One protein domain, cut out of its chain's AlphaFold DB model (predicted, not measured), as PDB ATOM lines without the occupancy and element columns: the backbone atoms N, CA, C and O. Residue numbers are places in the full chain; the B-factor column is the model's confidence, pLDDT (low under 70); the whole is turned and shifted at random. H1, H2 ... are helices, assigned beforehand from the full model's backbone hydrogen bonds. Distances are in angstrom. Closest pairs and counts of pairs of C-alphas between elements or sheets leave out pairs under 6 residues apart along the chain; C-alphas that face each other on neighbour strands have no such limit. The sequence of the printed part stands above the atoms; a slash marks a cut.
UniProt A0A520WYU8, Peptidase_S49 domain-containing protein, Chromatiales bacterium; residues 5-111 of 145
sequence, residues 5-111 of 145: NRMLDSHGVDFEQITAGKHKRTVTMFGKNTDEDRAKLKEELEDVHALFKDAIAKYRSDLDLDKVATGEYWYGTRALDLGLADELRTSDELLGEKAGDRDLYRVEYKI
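This is residues 5 to 111 of the 145 residues of the protein "Peptidase_S49 domain-containing protein" of Chromatiales bacterium (UniProt A0A520WYU8). One long helix, H2, is the spine of an open, strung-out model. At the end of H2 where residue 35 lies are a long loop, residues 11 to 34, and the short helix H1; past residue 59, at the other end of H2, the backbone turns through the short helices H3 and H4, then leads away to H5, and residues 97 to 102 and 105 to 111 stick out, the latter as a tail. The printed part has 107 residues with five named helices, in the order H1, H2, H3, H4, H5, and no named strand; the class is all helix, though just 49 residues are in named elements. It is extended, with a radius of gyration of the C-alphas of 23.3 A and spans of 70 by 43 by 26 A.

H1, residues 5 to 10, touches no helix and is joined by a long link of 24 residues to H2, residues 35 to 59. H2 only just touches H3, residues 65 to 68, with 3 pairs of C-alphas within 8 A; the closest are those of Lys 53 and Leu 65, 6.8 A apart, and H2 takes part with residues 53 to 57 alone. H4, residues 76 to 81, touches no helix, and H5, residues 91 to 98, touches no helix; H4 and H5 are apart, and a short link of 9 residues joins them. In H1, H4 and H5 every O i to N i+4 pair is within hydrogen-bond range, in H2 20 of 21 are, and H3 is too short for such a pair.

H1 begins at C-alpha 5, (21.035, 61.025, -4.299). H2 measures 36.9 A from C-alpha 35, (18.519, 63.984, 10.055), to C-alpha 59. H1 measures 8.6 A, H3 5.2 A and H4 8.8 A. H5 measures 10.6 A and ends at C-alpha 98, (-20.837, 25.558, 12.317).

The C-alphas farthest apart, those of Gly 12 and Gly 100, are 70.9 A apart. Residues 97 to 102 and 105 to 111 stand free. The printed part has no cut. Residues 20 to 26 have pLDDT under 70.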
ATOM      1  N   ASN A   5      20.805  59.596  -4.054       88.00
ATOM      2  CA  ASN A   5      21.035  61.025  -4.299       88.00
ATOM      3  C   ASN A   5      22.508  61.308  -4.641       88.00
ATOM      4  O   ASN A   5      22.792  61.885  -5.677       88.00
ATOM      5  N   ARG A   6      23.454  60.760  -3.864       85.75
ATOM      6  CA  ARG A   6      24.897  60.932  -4.126       85.75
ATOM      7  C   ARG A   6      25.363  60.350  -5.466       85.75
ATOM      8  O   ARG A   6      26.313  60.861  -6.046       85.75
ATOM      9  N   MET A   7      24.732  59.269  -5.930       89.81
ATOM     10  CA  MET A   7      25.038  58.656  -7.228       89.81
ATOM     11  C   MET A   7      24.501  59.514  -8.376       89.81
ATOM     12  O   MET A   7      25.171  59.649  -9.393       89.81
ATOM     13  N   LEU A   8      23.303  60.081  -8.225       88.31
ATOM     14  CA  LEU A   8      22.717  60.980  -9.219       88.31
ATOM     15  C   LEU A   8      23.525  62.279  -9.318       88.31
ATOM     16  O   LEU A   8      23.931  62.651 -10.419       88.31
ATOM     17  N   ASP A   9      23.878  62.870  -8.173       87.50
ATOM     18  CA  ASP A   9      24.721  64.067  -8.095       87.50
ATOM     19  C   ASP A   9      26.081  63.839  -8.784       87.50
ATOM     20  O   ASP A   9      26.545  64.684  -9.549       87.50
ATOM     21  N   SER A  10      26.713  62.672  -8.587       90.44
ATOM     22  CA  SER A  10      28.008  62.357  -9.212       90.44
ATOM     23  C   SER A  10      27.938  62.163 -10.732       90.44
ATOM     24  O   SER A  10      28.975  62.196 -11.390       90.44
ATOM     25  N   HIS A  11      26.746  61.924 -11.282       91.88
ATOM     26  CA  HIS A  11      26.500  61.777 -12.721       91.88
ATOM     27  C   HIS A  11      25.819  63.014 -13.330       91.88
ATOM     28  O   HIS A  11      25.452  62.980 -14.502       91.88
ATOM     29  N   GLY A  12      25.654  64.097 -12.559       89.50
ATOM     30  CA  GLY A  12      25.014  65.332 -13.021       89.50
ATOM     31  C   GLY A  12      23.524  65.173 -13.330       89.50
ATOM     32  O   GLY A  12      23.008  65.855 -14.210       89.50
ATOM     33  N   VAL A  13      22.843  64.237 -12.661       90.12
ATOM     34  CA  VAL A  13      21.402  64.021 -12.822       90.12
ATOM     35  C   VAL A  13      20.656  64.771 -11.729       90.12
ATOM     36  O   VAL A  13      20.707  64.387 -10.561       90.12
ATOM     37  N   ASP A  14      19.903  65.793 -12.124       82.19
ATOM     38  CA  ASP A  14      19.033  66.526 -11.211       82.19
ATOM     39  C   ASP A  14      17.732  65.753 -10.958       82.19
ATOM     40  O   ASP A  14      17.024  65.348 -11.884       82.19
ATOM     41  N   PHE A  15      17.392  65.560  -9.682       83.31
ATOM     42  CA  PHE A  15      16.115  64.985  -9.266       83.31
ATOM     43  C   PHE A  15      15.261  66.053  -8.583       83.31
ATOM     44  O   PHE A  15      15.483  66.400  -7.422       83.31
ATOM     45  N   GLU A  16      14.258  66.567  -9.297       77.88
ATOM     46  CA  GLU A  16      13.335  67.556  -8.748       77.88
ATOM     47  C   GLU A  16      12.163  66.878  -8.033       77.88
ATOM     48  O   GLU A  16      11.447  66.039  -8.588       77.88
ATOM     49  N   GLN A  17      11.950  67.255  -6.772       74.31
ATOM     50  CA  GLN A  17      10.919  66.660  -5.941       74.31
ATOM     51  C   GLN A  17       9.968  67.713  -5.378       74.31
ATOM     52  O   GLN A  17      10.250  68.369  -4.380       74.31
ATOM     53  N   ILE A  18       8.779  67.808  -5.970       73.56
ATOM     54  CA  ILE A  18       7.724  68.712  -5.500       73.56
ATOM     55  C   ILE A  18       6.876  68.000  -4.439       73.56
ATOM     56  O   ILE A  18       6.360  66.894  -4.659       73.56
ATOM     57  N   THR A  19       6.732  68.630  -3.273       70.62
ATOM     58  CA  THR A  19       5.880  68.169  -2.168       70.62
ATOM     59  C   THR A  19       5.103  69.338  -1.565       70.62
ATOM     60  O   THR A  19       5.519  70.488  -1.662       70.62
ATOM     61  N   ALA A  20       3.948  69.049  -0.961       64.94
ATOM     62  CA  ALA A  20       3.154  70.044  -0.246       64.94
ATOM     63  C   ALA A  20       3.323  69.851   1.267       64.94
ATOM     64  O   ALA A  20       2.964  68.795   1.776       64.94
ATOM     65  N   GLY A  21       3.794  70.869   1.989       65.50
ATOM     66  CA  GLY A  21       4.015  70.803   3.440       65.50
ATOM     67  C   GLY A  21       5.331  70.121   3.837       65.50
ATOM     68  O   GLY A  21       5.836  69.256   3.125       65.50
ATOM     69  N   LYS A  22       5.878  70.514   4.996       63.41
ATOM     70  CA  LYS A  22       7.256  70.204   5.428       63.41
ATOM     71  C   LYS A  22       7.559  68.703   5.595       63.41
ATOM     72  O   LYS A  22       8.710  68.317   5.465       63.41
ATOM     73  N   HIS A  23       6.549  67.861   5.841       64.69
ATOM     74  CA  HIS A  23       6.739  66.447   6.208       64.69
ATOM     75  C   HIS A  23       5.948  65.443   5.350       64.69
ATOM     76  O   HIS A  23       5.822  64.287   5.728       64.69
ATOM     77  N   LYS A  24       5.411  65.825   4.176       62.97
ATOM     78  CA  LYS A  24       4.660  64.863   3.332       62.97
ATOM     79  C   LYS A  24       5.523  63.744   2.729       62.97
ATOM     80  O   LYS A  24       4.963  62.794   2.185       62.97
ATOM     81  N   ARG A  25       6.856  63.864   2.767       65.12
ATOM     82  CA  ARG A  25       7.814  62.819   2.369       65.12
ATOM     83  C   ARG A  25       9.042  62.881   3.271       65.12
ATOM     84  O   ARG A  25       9.955  63.644   2.995       65.12
ATOM     85  N   THR A  26       9.040  62.078   4.325       66.56
ATOM     86  CA  THR A  26      10.110  62.021   5.324       66.56
ATOM     87  C   THR A  26      11.382  61.396   4.754       66.56
ATOM     88  O   THR A  26      12.437  61.995   4.823       66.56
ATOM     89  N   VAL A  27      11.328  60.228   4.106       75.06
ATOM     90  CA  VAL A  27      12.532  59.575   3.554       75.06
ATOM     91  C   VAL A  27      12.305  59.140   2.111       75.06
ATOM     92  O   VAL A  27      11.296  58.520   1.786       75.06
ATOM     93  N   THR A  28      13.261  59.450   1.233       80.88
ATOM     94  CA  THR A  28      13.171  59.193  -0.211       80.88
ATOM     95  C   THR A  28      14.401  58.449  -0.735       80.88
ATOM     96  O   THR A  28      15.469  58.447  -0.112       80.88
ATOM     97  N   MET A  29      14.254  57.786  -1.887       84.38
ATOM     98  CA  MET A  29      15.358  57.059  -2.527       84.38
ATOM     99  C   MET A  29      16.262  57.959  -3.379       84.38
ATOM    100  O   MET A  29      17.422  57.615  -3.567       84.38
ATOM    101  N   PHE A  30      15.767  59.099  -3.866       84.38
ATOM    102  CA  PHE A  30      16.469  59.933  -4.854       84.38
ATOM    103  C   PHE A  30      16.724  61.372  -4.382       84.38
ATOM    104  O   PHE A  30      17.653  62.009  -4.867       84.38
ATOM    105  N   GLY A  31      15.950  61.869  -3.412       81.25
ATOM    106  CA  GLY A  31      16.185  63.158  -2.765       81.25
ATOM    107  C   GLY A  31      17.173  63.057  -1.599       81.25
ATOM    108  O   GLY A  31      17.516  61.967  -1.126       81.25
ATOM    109  N   LYS A  32      17.637  64.211  -1.114       81.31
ATOM    110  CA  LYS A  32      18.511  64.302   0.059       81.31
ATOM    111  C   LYS A  32      17.691  64.101   1.335       81.31
ATOM    112  O   LYS A  32      16.843  64.923   1.649       81.31
ATOM    113  N   ASN A  33      17.980  63.037   2.080       83.81
ATOM    114  CA  ASN A  33      17.340  62.781   3.374       83.81
ATOM    115  C   ASN A  33      18.139  63.463   4.491       83.81
ATOM    116  O   ASN A  33      19.318  63.139   4.671       83.81
ATOM    117  N   THR A  34      17.508  64.371   5.232       84.56
ATOM    118  CA  THR A  34      18.116  65.050   6.389       84.56
ATOM    119  C   THR A  34      18.045  64.195   7.662       84.56
ATOM    120  O   THR A  34      17.467  63.105   7.668       84.56
ATOM    121  N   ASP A  35      18.660  64.652   8.754       86.62
ATOM    122  CA  ASP A  35      18.519  63.984  10.055       86.62
ATOM    123  C   ASP A  35      17.132  64.228  10.669       86.62
ATOM    124  O   ASP A  35      16.564  63.324  11.280       86.62
ATOM    125  N   GLU A  36      16.544  65.404  10.431       84.38
ATOM    126  CA  GLU A  36      15.176  65.763  10.839       84.38
ATOM    127  C   GLU A  36      14.140  64.829  10.196       84.38
ATOM    128  O   GLU A  36      13.248  64.306  10.862       84.38
ATOM    129  N   ASP A  37      14.320  64.548   8.908       82.69
ATOM    130  CA  ASP A  37      13.546  63.592   8.117       82.69
ATOM    131  C   ASP A  37      13.583  62.165   8.687       82.69
ATOM    132  O   ASP A  37      12.568  61.468   8.774       82.69
ATOM    133  N   ARG A  38      14.771  61.713   9.103       85.94
ATOM    134  CA  ARG A  38      14.952  60.389   9.716       85.94
ATOM    135  C   ARG A  38      14.332  60.327  11.104       85.94
ATOM    136  O   ARG A  38      13.730  59.311  11.441       85.94
ATOM    137  N   ALA A  39      14.479  61.392  11.889       88.56
ATOM    138  CA  ALA A  39      13.886  61.496  13.214       88.56
ATOM    139  C   ALA A  39      12.356  61.449  13.131       88.56
ATOM    140  O   ALA A  39      11.739  60.673  13.856       88.56
ATOM    141  N   LYS A  40      11.756  62.185  12.188       86.88
ATOM    142  CA  LYS A  40      10.305  62.171  11.998       86.88
ATOM    143  C   LYS A  40       9.784  60.811  11.526       86.88
ATOM    144  O   LYS A  40       8.771  60.352  12.038       86.88
ATOM    145  N   LEU A  41      10.488  60.126  10.618       87.56
ATOM    146  CA  LEU A  41      10.100  58.767  10.216       87.56
ATOM    147  C   LEU A  41      10.176  57.784  11.391       87.56
ATOM    148  O   LEU A  41       9.349  56.886  11.504       87.56
ATOM    149  N   LYS A  42      11.188  57.928  12.250       90.06
ATOM    150  CA  LYS A  42      11.332  57.088  13.437       90.06
ATOM    151  C   LYS A  42      10.158  57.287  14.400       90.06
ATOM    152  O   LYS A  42       9.592  56.295  14.835       90.06
ATOM    153  N   GLU A  43       9.779  58.536  14.664       91.06
ATOM    154  CA  GLU A  43       8.595  58.881  15.464       91.06
ATOM    155  C   GLU A  43       7.325  58.239  14.877       91.06
ATOM    156  O   GLU A  43       6.605  57.541  15.577       91.06
ATOM    157  N   GLU A  44       7.104  58.369  13.564       89.56
ATOM    158  CA  GLU A  44       5.944  57.765  12.889       89.56
ATOM    159  C   GLU A  44       5.917  56.230  13.012       89.56
ATOM    160  O   GLU A  44       4.854  55.631  13.171       89.56
ATOM    161  N   LEU A  45       7.080  55.572  12.950       91.19
ATOM    162  CA  LEU A  45       7.180  54.123  13.142       91.19
ATOM    163  C   LEU A  45       6.902  53.710  14.593       91.19
ATOM    164  O   LEU A  45       6.260  52.682  14.814       91.19
ATOM    165  N   GLU A  46       7.370  54.491  15.566       92.56
ATOM    166  CA  GLU A  46       7.097  54.271  16.989       92.56
ATOM    167  C   GLU A  46       5.601  54.437  17.295       92.56
ATOM    168  O   GLU A  46       5.025  53.579  17.968       92.56
ATOM    169  N   ASP A  47       4.944  55.445  16.715       94.19
ATOM    170  CA  ASP A  47       3.498  55.662  16.837       94.19
ATOM    171  C   ASP A  47       2.695  54.488  16.262       94.19
ATOM    172  O   ASP A  47       1.780  53.961  16.902       94.19
ATOM    173  N   VAL A  48       3.049  54.019  15.060       93.56
ATOM    174  CA  VAL A  48       2.394  52.851  14.447       93.56
ATOM    175  C   VAL A  48       2.621  51.589  15.284       93.56
ATOM    176  O   VAL A  48       1.701  50.782  15.440       93.56
ATOM    177  N   HIS A  49       3.817  51.409  15.856       92.31
ATOM    178  CA  HIS A  49       4.114  50.275  16.738       92.31
ATOM    179  C   HIS A  49       3.316  50.331  18.044       92.31
ATOM    180  O   HIS A  49       2.838  49.293  18.506       92.31
ATOM    181  N   ALA A  50       3.125  51.520  18.618       93.06
ATOM    182  CA  ALA A  50       2.264  51.720  19.779       93.06
ATOM    183  C   ALA A  50       0.806  51.359  19.459       93.06
ATOM    184  O   ALA A  50       0.224  50.525  20.148       93.06
ATOM    185  N   LEU A  51       0.258  51.863  18.347       94.31
ATOM    186  CA  LEU A  51      -1.103  51.531  17.903       94.31
ATOM    187  C   LEU A  51      -1.300  50.026  17.672       94.31
ATOM    188  O   LEU A  51      -2.352  49.472  17.993       94.31
ATOM    189  N   PHE A  52      -0.290  49.348  17.122       92.31
ATOM    190  CA  PHE A  52      -0.307  47.897  16.954       92.31
ATOM    191  C   PHE A  52      -0.369  47.162  18.302       92.31
ATOM    192  O   PHE A  52      -1.194  46.262  18.471       92.31
ATOM    193  N   LYS A  53       0.456  47.566  19.276       92.19
ATOM    194  CA  LYS A  53       0.452  46.997  20.633       92.19
ATOM    195  C   LYS A  53      -0.880  47.228  21.346       92.19
ATOM    196  O   LYS A  53      -1.427  46.280  21.909       92.19
ATOM    197  N   ASP A  54      -1.440  48.429  21.243       93.38
ATOM    198  CA  ASP A  54      -2.742  48.771  21.825       93.38
ATOM    199  C   ASP A  54      -3.870  47.913  21.243       93.38
ATOM    200  O   ASP A  54      -4.740  47.426  21.970       93.38
ATOM    201  N   ALA A  55      -3.849  47.678  19.926       93.38
ATOM    202  CA  ALA A  55      -4.823  46.816  19.270       93.38
ATOM    203  C   ALA A  55      -4.752  45.376  19.798       93.38
ATOM    204  O   ALA A  55      -5.795  44.765  20.033       93.38
ATOM    205  N   ILE A  56      -3.550  44.841  20.020       92.06
ATOM    206  CA  ILE A  56      -3.382  43.497  20.581       92.06
ATOM    207  C   ILE A  56      -3.836  43.464  22.042       92.06
ATOM    208  O   ILE A  56      -4.661  42.617  22.378       92.06
ATOM    209  N   ALA A  57      -3.380  44.399  22.882       91.75
ATOM    210  CA  ALA A  57      -3.766  44.476  24.295       91.75
ATOM    211  C   ALA A  57      -5.288  44.528  24.479       91.75
ATOM    212  O   ALA A  57      -5.831  43.911  25.393       91.75
ATOM    213  N   LYS A  58      -5.992  45.235  23.585       94.19
ATOM    214  CA  LYS A  58      -7.452  45.355  23.625       94.19
ATOM    215  C   LYS A  58      -8.173  44.013  23.478       94.19
ATOM    216  O   LYS A  58      -9.210  43.822  24.108       94.19
ATOM    217  N   TYR A  59      -7.682  43.125  22.618       93.00
ATOM    218  CA  TYR A  59      -8.330  41.834  22.352       93.00
ATOM    219  C   TYR A  59      -7.681  40.670  23.107       93.00
ATOM    220  O   TYR A  59      -8.307  39.624  23.243       93.00
ATOM    221  N   ARG A  60      -6.449  40.847  23.601       92.31
ATOM    222  CA  ARG A  60      -5.666  39.851  24.338       92.31
ATOM    223  C   ARG A  60      -4.878  40.514  25.470       92.31
ATOM    224  O   ARG A  60      -3.666  40.683  25.378       92.31
ATOM    225  N   SER A  61      -5.584  40.890  26.534       90.25
ATOM    226  CA  SER A  61      -5.016  41.583  27.703       90.25
ATOM    227  C   SER A  61      -3.946  40.782  28.440       90.25
ATOM    228  O   SER A  61      -3.050  41.367  29.038       90.25
ATOM    229  N   ASP A  62      -4.043  39.454  28.386       87.94
ATOM    230  CA  ASP A  62      -3.190  38.543  29.157       87.94
ATOM    231  C   ASP A  62      -1.886  38.194  28.412       87.94
ATOM    232  O   ASP A  62      -1.071  37.405  28.889       87.94
ATOM    233  N   LEU A  63      -1.698  38.762  27.217       90.88
ATOM    234  CA  LEU A  63      -0.568  38.495  26.344       90.88
ATOM    235  C   LEU A  63       0.661  39.315  26.752       90.88
ATOM    236  O   LEU A  63       0.594  40.535  26.890       90.88
ATOM    237  N   ASP A  64       1.816  38.657  26.840       90.12
ATOM    238  CA  ASP A  64       3.105  39.332  27.003       90.12
ATOM    239  C   ASP A  64       3.529  39.999  25.683       90.12
ATOM    240  O   ASP A  64       4.122  39.367  24.800       90.12
ATOM    241  N   LEU A  65       3.182  41.282  25.538       88.00
ATOM    242  CA  LEU A  65       3.435  42.071  24.332       88.00
ATOM    243  C   LEU A  65       4.919  42.237  24.011       88.00
ATOM    244  O   LEU A  65       5.275  42.232  22.832       88.00
ATOM    245  N   ASP A  66       5.780  42.356  25.019       86.00
ATOM    246  CA  ASP A  66       7.214  42.573  24.802       86.00
ATOM    247  C   ASP A  66       7.865  41.351  24.148       86.00
ATOM    248  O   ASP A  66       8.799  41.476  23.356       86.00
ATOM    249  N   LYS A  67       7.316  40.163  24.412       86.81
ATOM    250  CA  LYS A  67       7.776  38.904  23.824       86.81
ATOM    251  C   LYS A  67       7.311  38.688  22.384       86.81
ATOM    252  O   LYS A  67       7.978  37.974  21.639       86.81
ATOM    253  N   VAL A  68       6.168  39.252  21.988       88.94
ATOM    254  CA  VAL A  68       5.540  38.962  20.683       88.94
ATOM    255  C   VAL A  68       5.612  40.116  19.684       88.94
ATOM    256  O   VAL A  68       5.579  39.872  18.479       88.94
ATOM    257  N   ALA A  69       5.724  41.363  20.150       88.06
ATOM    258  CA  ALA A  69       5.725  42.568  19.317       88.06
ATOM    259  C   ALA A  69       7.144  43.000  18.890       88.06
ATOM    260  O   ALA A  69       7.420  44.193  18.753       88.06
ATOM    261  N   THR A  70       8.037  42.031  18.664       87.62
ATOM    262  CA  THR A  70       9.452  42.226  18.291       87.62
ATOM    263  C   THR A  70       9.673  42.423  16.787       87.62
ATOM    264  O   THR A  70      10.765  42.799  16.364       87.62
ATOM    265  N   GLY A  71       8.644  42.183  15.965       86.38
ATOM    266  CA  GLY A  71       8.741  42.174  14.498       86.38
ATOM    267  C   GLY A  71       9.117  40.810  13.909       86.38
ATOM    268  O   GLY A  71       9.269  40.687  12.694       86.38
ATOM    269  N   GLU A  72       9.250  39.786  14.751       89.50
ATOM    270  CA  GLU A  72       9.450  38.401  14.330       89.50
ATOM    271  C   GLU A  72       8.145  37.762  13.833       89.50
ATOM    272  O   GLU A  72       7.038  38.219  14.130       89.50
ATOM    273  N   TYR A  73       8.276  36.678  13.067       90.12
ATOM    274  CA  TYR A  73       7.144  35.869  12.626       90.12
ATOM    275  C   TYR A  73       7.064  34.569  13.431       90.12
ATOM    276  O   TYR A  73       8.078  33.972  13.791       90.12
ATOM    277  N   TRP A  74       5.839  34.096  13.665       92.94
ATOM    278  CA  TRP A  74       5.569  32.890  14.447       92.94
ATOM    279  C   TRP A  74       4.829  31.856  13.598       92.94
ATOM    280  O   TRP A  74       3.837  32.174  12.942       92.94
ATOM    281  N   TYR A  75       5.292  30.603  13.615       94.56
ATOM    282  CA  TYR A  75       4.541  29.486  13.033       94.56
ATOM    283  C   TYR A  75       3.279  29.195  13.854       94.56
ATOM    284  O   TYR A  75       3.254  29.461  15.051       94.56
ATOM    285  N   GLY A  76       2.251  28.608  13.232       94.25
ATOM    286  CA  GLY A  76       0.928  28.438  13.850       94.25
ATOM    287  C   GLY A  76       0.942  27.773  15.231       94.25
ATOM    288  O   GLY A  76       0.315  28.281  16.154       94.25
ATOM    289  N   THR A  77       1.705  26.693  15.413       95.56
ATOM    290  CA  THR A  77       1.845  26.018  16.721       95.56
ATOM    291  C   THR A  77       2.469  26.929  17.768       95.56
ATOM    292  O   THR A  77       1.971  27.034  18.882       95.56
ATOM    293  N   ARG A  78       3.508  27.676  17.388       94.19
ATOM    294  CA  ARG A  78       4.143  28.652  18.270       94.19
ATOM    295  C   ARG A  78       3.220  29.828  18.583       94.19
ATOM    296  O   ARG A  78       3.269  30.356  19.687       94.19
ATOM    297  N   ALA A  79       2.390  30.238  17.628       93.94
ATOM    298  CA  ALA A  79       1.399  31.281  17.830       93.94
ATOM    299  C   ALA A  79       0.343  30.849  18.859       93.94
ATOM    300  O   ALA A  79      -0.010  31.660  19.707       93.94
ATOM    301  N   LEU A  80      -0.096  29.582  18.850       94.56
ATOM    302  CA  LEU A  80      -0.949  29.042  19.916       94.56
ATOM    303  C   LEU A  80      -0.263  29.107  21.283       94.56
ATOM    304  O   LEU A  80      -0.832  29.658  22.217       94.56
ATOM    305  N   ASP A  81       0.970  28.598  21.392       93.12
ATOM    306  CA  ASP A  81       1.713  28.573  22.663       93.12
ATOM    307  C   ASP A  81       1.915  29.975  23.251       93.12
ATOM    308  O   ASP A  81       1.991  30.157  24.465       93.12
ATOM    309  N   LEU A  82       2.060  30.968  22.372       92.44
ATOM    310  CA  LEU A  82       2.225  32.364  22.746       92.44
ATOM    311  C   LEU A  82       0.895  33.067  23.016       92.44
ATOM    312  O   LEU A  82       0.952  34.209  23.436       92.44
ATOM    313  N   GLY A  83      -0.266  32.448  22.777       92.31
ATOM    314  CA  GLY A  83      -1.579  33.095  22.900       92.31
ATOM    315  C   GLY A  83      -1.916  34.045  21.743       92.31
ATOM    316  O   GLY A  83      -2.831  34.855  21.839       92.31
ATOM    317  N   LEU A  84      -1.178  33.972  20.632       92.69
ATOM    318  CA  LEU A  84      -1.423  34.728  19.398       92.69
ATOM    319  C   LEU A  84      -2.474  34.080  18.483       92.69
ATOM    320  O   LEU A  84      -2.945  34.714  17.534       92.69
ATOM    321  N   ALA A  85      -2.861  32.841  18.750       93.81
ATOM    322  CA  ALA A  85      -3.956  32.157  18.085       93.81
ATOM    323  C   ALA A  85      -4.771  31.391  19.130       93.81
ATOM    324  O   ALA A  85      -4.224  30.961  20.141       93.81
ATOM    325  N   ASP A  86      -6.065  31.234  18.873       93.50
ATOM    326  CA  ASP A  86      -6.981  30.557  19.794       93.50
ATOM    327  C   ASP A  86      -7.091  29.057  19.469       93.50
ATOM    328  O   ASP A  86      -7.191  28.223  20.364       93.50
ATOM    329  N   GLU A  87      -7.025  28.701  18.181       95.00
ATOM    330  CA  GLU A  87      -7.110  27.319  17.701       95.00
ATOM    331  C   GLU A  87      -6.381  27.152  16.356       95.00
ATOM    332  O   GLU A  87      -6.299  28.089  15.556       95.00
ATOM    333  N   LEU A  88      -5.856  25.950  16.091       95.75
ATOM    334  CA  LEU A  88      -5.370  25.547  14.770       95.75
ATOM    335  C   LEU A  88      -6.328  24.539  14.155       95.75
ATOM    336  O   LEU A  88      -6.427  23.406  14.618       95.75
ATOM    337  N   ARG A  89      -6.981  24.954  13.075       95.38
ATOM    338  CA  ARG A  89      -7.901  24.130  12.294       95.38
ATOM    339  C   ARG A  89      -7.971  24.624  10.861       95.38
ATOM    340  O   ARG A  89      -7.565  25.747  10.551       95.38
ATOM    341  N   THR A  90      -8.519  23.795   9.990       96.12
ATOM    342  CA  THR A  90      -8.814  24.165   8.607       96.12
ATOM    343  C   THR A  90     -10.155  24.893   8.492       96.12
ATOM    344  O   THR A  90     -11.024  24.810   9.364       96.12
ATOM    345  N   SER A  91     -10.345  25.607   7.380       94.75
ATOM    346  CA  SER A  91     -11.627  26.243   7.058       94.75
ATOM    347  C   SER A  91     -12.769  25.233   6.967       94.75
ATOM    348  O   SER A  91     -13.882  25.533   7.390       94.75
ATOM    349  N   ASP A  92     -12.494  24.039   6.444       94.69
ATOM    350  CA  ASP A  92     -13.502  23.008   6.201       94.69
ATOM    351  C   ASP A  92     -13.989  22.400   7.516       94.69
ATOM    352  O   ASP A  92     -15.192  22.239   7.711       94.69
ATOM    353  N   GLU A  93     -13.077  22.158   8.462       95.44
ATOM    354  CA  GLU A  93     -13.430  21.757   9.827       95.44
ATOM    355  C   GLU A  93     -14.273  22.833  10.519       95.44
ATOM    356  O   GLU A  93     -15.239  22.507  11.206       95.44
ATOM    357  N   LEU A  94     -13.931  24.122  10.362       94.75
ATOM    358  CA  LEU A  94     -14.700  25.239  10.935       94.75
ATOM    359  C   LEU A  94     -16.118  25.319  10.376       94.75
ATOM    360  O   LEU A  94     -17.079  25.403  11.139       94.75
ATOM    361  N   LEU A  95     -16.252  25.276   9.055       95.06
ATOM    362  CA  LEU A  95     -17.554  25.328   8.402       95.06
ATOM    363  C   LEU A  95     -18.381  24.078   8.708       95.06
ATOM    364  O   LEU A  95     -19.568  24.204   8.991       95.06
ATOM    365  N   GLY A  96     -17.762  22.894   8.713       95.06
ATOM    366  CA  GLY A  96     -18.426  21.637   9.047       95.06
ATOM    367  C   GLY A  96     -19.018  21.634  10.457       95.06
ATOM    368  O   GLY A  96     -20.163  21.226  10.628       95.06
ATOM    369  N   GLU A  97     -18.288  22.151  11.452       94.19
ATOM    370  CA  GLU A  97     -18.809  22.308  12.817       94.19
ATOM    371  C   GLU A  97     -19.982  23.301  12.864       94.19
ATOM    372  O   GLU A  97     -21.037  22.986  13.410       94.19
ATOM    373  N   LYS A  98     -19.820  24.490  12.267       95.12
ATOM    374  CA  LYS A  98     -20.837  25.558  12.317       95.12
ATOM    375  C   LYS A  98     -22.078  25.275  11.469       95.12
ATOM    376  O   LYS A  98     -23.104  25.911  11.678       95.12
ATOM    377  N   ALA A  99     -22.021  24.325  10.538       94.69
ATOM    378  CA  ALA A  99     -23.184  23.899   9.759       94.69
ATOM    379  C   ALA A  99     -24.286  23.256  10.621       94.69
ATOM    380  O   ALA A  99     -25.426  23.160  10.175       94.69
ATOM    381  N   GLY A 100     -23.952  22.779  11.827       93.31
ATOM    382  CA  GLY A 100     -24.918  22.158  12.733       93.31
ATOM    383  C   GLY A 100     -25.862  23.155  13.416       93.31
ATOM    384  O   GLY A 100     -26.999  22.799  13.715       93.31
ATOM    385  N   ASP A 101     -25.404  24.387  13.661       95.94
ATOM    386  CA  ASP A 101     -26.132  25.410  14.424       95.94
ATOM    387  C   ASP A 101     -26.363  26.721  13.651       95.94
ATOM    388  O   ASP A 101     -27.037  27.619  14.162       95.94
ATOM    389  N   ARG A 102     -25.809  26.865  12.437       96.25
ATOM    390  CA  ARG A 102     -25.863  28.108  11.652       96.25
ATOM    391  C   ARG A 102     -26.054  27.853  10.164       96.25
ATOM    392  O   ARG A 102     -25.533  26.896   9.597       96.25
ATOM    393  N   ASP A 103     -26.716  28.804   9.513       95.62
ATOM    394  CA  ASP A 103     -26.801  28.843   8.058       95.62
ATOM    395  C   ASP A 103     -25.452  29.236   7.441       95.62
ATOM    396  O   ASP A 103     -24.830  30.235   7.820       95.62
ATOM    397  N   LEU A 104     -25.013  28.463   6.447       95.38
ATOM    398  CA  LEU A 104     -23.794  28.737   5.693       95.38
ATOM    399  C   LEU A 104     -24.125  29.376   4.343       95.38
ATOM    400  O   LEU A 104     -24.824  28.795   3.513       95.38
ATOM    401  N   TYR A 105     -23.554  30.553   4.090       94.31
ATOM    402  CA  TYR A 105     -23.737  31.283   2.837       94.31
ATOM    403  C   TYR A 105     -22.455  31.290   2.011       94.31
ATOM    404  O   TYR A 105     -21.389  31.680   2.490       94.31
ATOM    405  N   ARG A 106     -22.568  30.931   0.729       93.31
ATOM    406  CA  ARG A 106     -21.480  31.106  -0.237       93.31
ATOM    407  C   ARG A 106     -21.579  32.484  -0.878       93.31
ATOM    408  O   ARG A 106     -22.516  32.758  -1.626       93.31
ATOM    409  N   VAL A 107     -20.595  33.336  -0.611       93.81
ATOM    410  CA  VAL A 107     -20.473  34.655  -1.238       93.81
ATOM    411  C   VAL A 107     -19.412  34.584  -2.327       93.81
ATOM    412  O   VAL A 107     -18.267  34.222  -2.073       93.81
ATOM    413  N   GLU A 108     -19.788  34.941  -3.552       92.50
ATOM    414  CA  GLU A 108     -18.867  35.019  -4.683       92.50
ATOM    415  C   GLU A 108     -18.833  36.439  -5.234       92.50
ATOM    416  O   GLU A 108     -19.860  36.991  -5.637       92.50
ATOM    417  N   TYR A 109     -17.634  37.012  -5.327       91.88
ATOM    418  CA  TYR A 109     -17.441  38.247  -6.070       91.88
ATOM    419  C   TYR A 109     -17.294  37.941  -7.565       91.88
ATOM    420  O   TYR A 109     -16.320  37.323  -7.996       91.88
ATOM    421  N   LYS A 110     -18.258  38.388  -8.377       87.62
ATOM    422  CA  LYS A 110     -18.219  38.233  -9.838       87.62
ATOM    423  C   LYS A 110     -17.813  39.541 -10.502       87.62
ATOM    424  O   LYS A 110     -18.587  40.495 -10.549       87.62
ATOM    425  N   ILE A 111     -16.615  39.558 -11.085       85.50
ATOM    426  CA  ILE A 111     -16.169  40.662 -11.939       85.50
ATOM    427  C   ILE A 111     -17.103  40.739 -13.149       85.50
ATOM    428  O   ILE A 111     -17.206  39.779 -13.924       85.50
TER     429      ILE A 111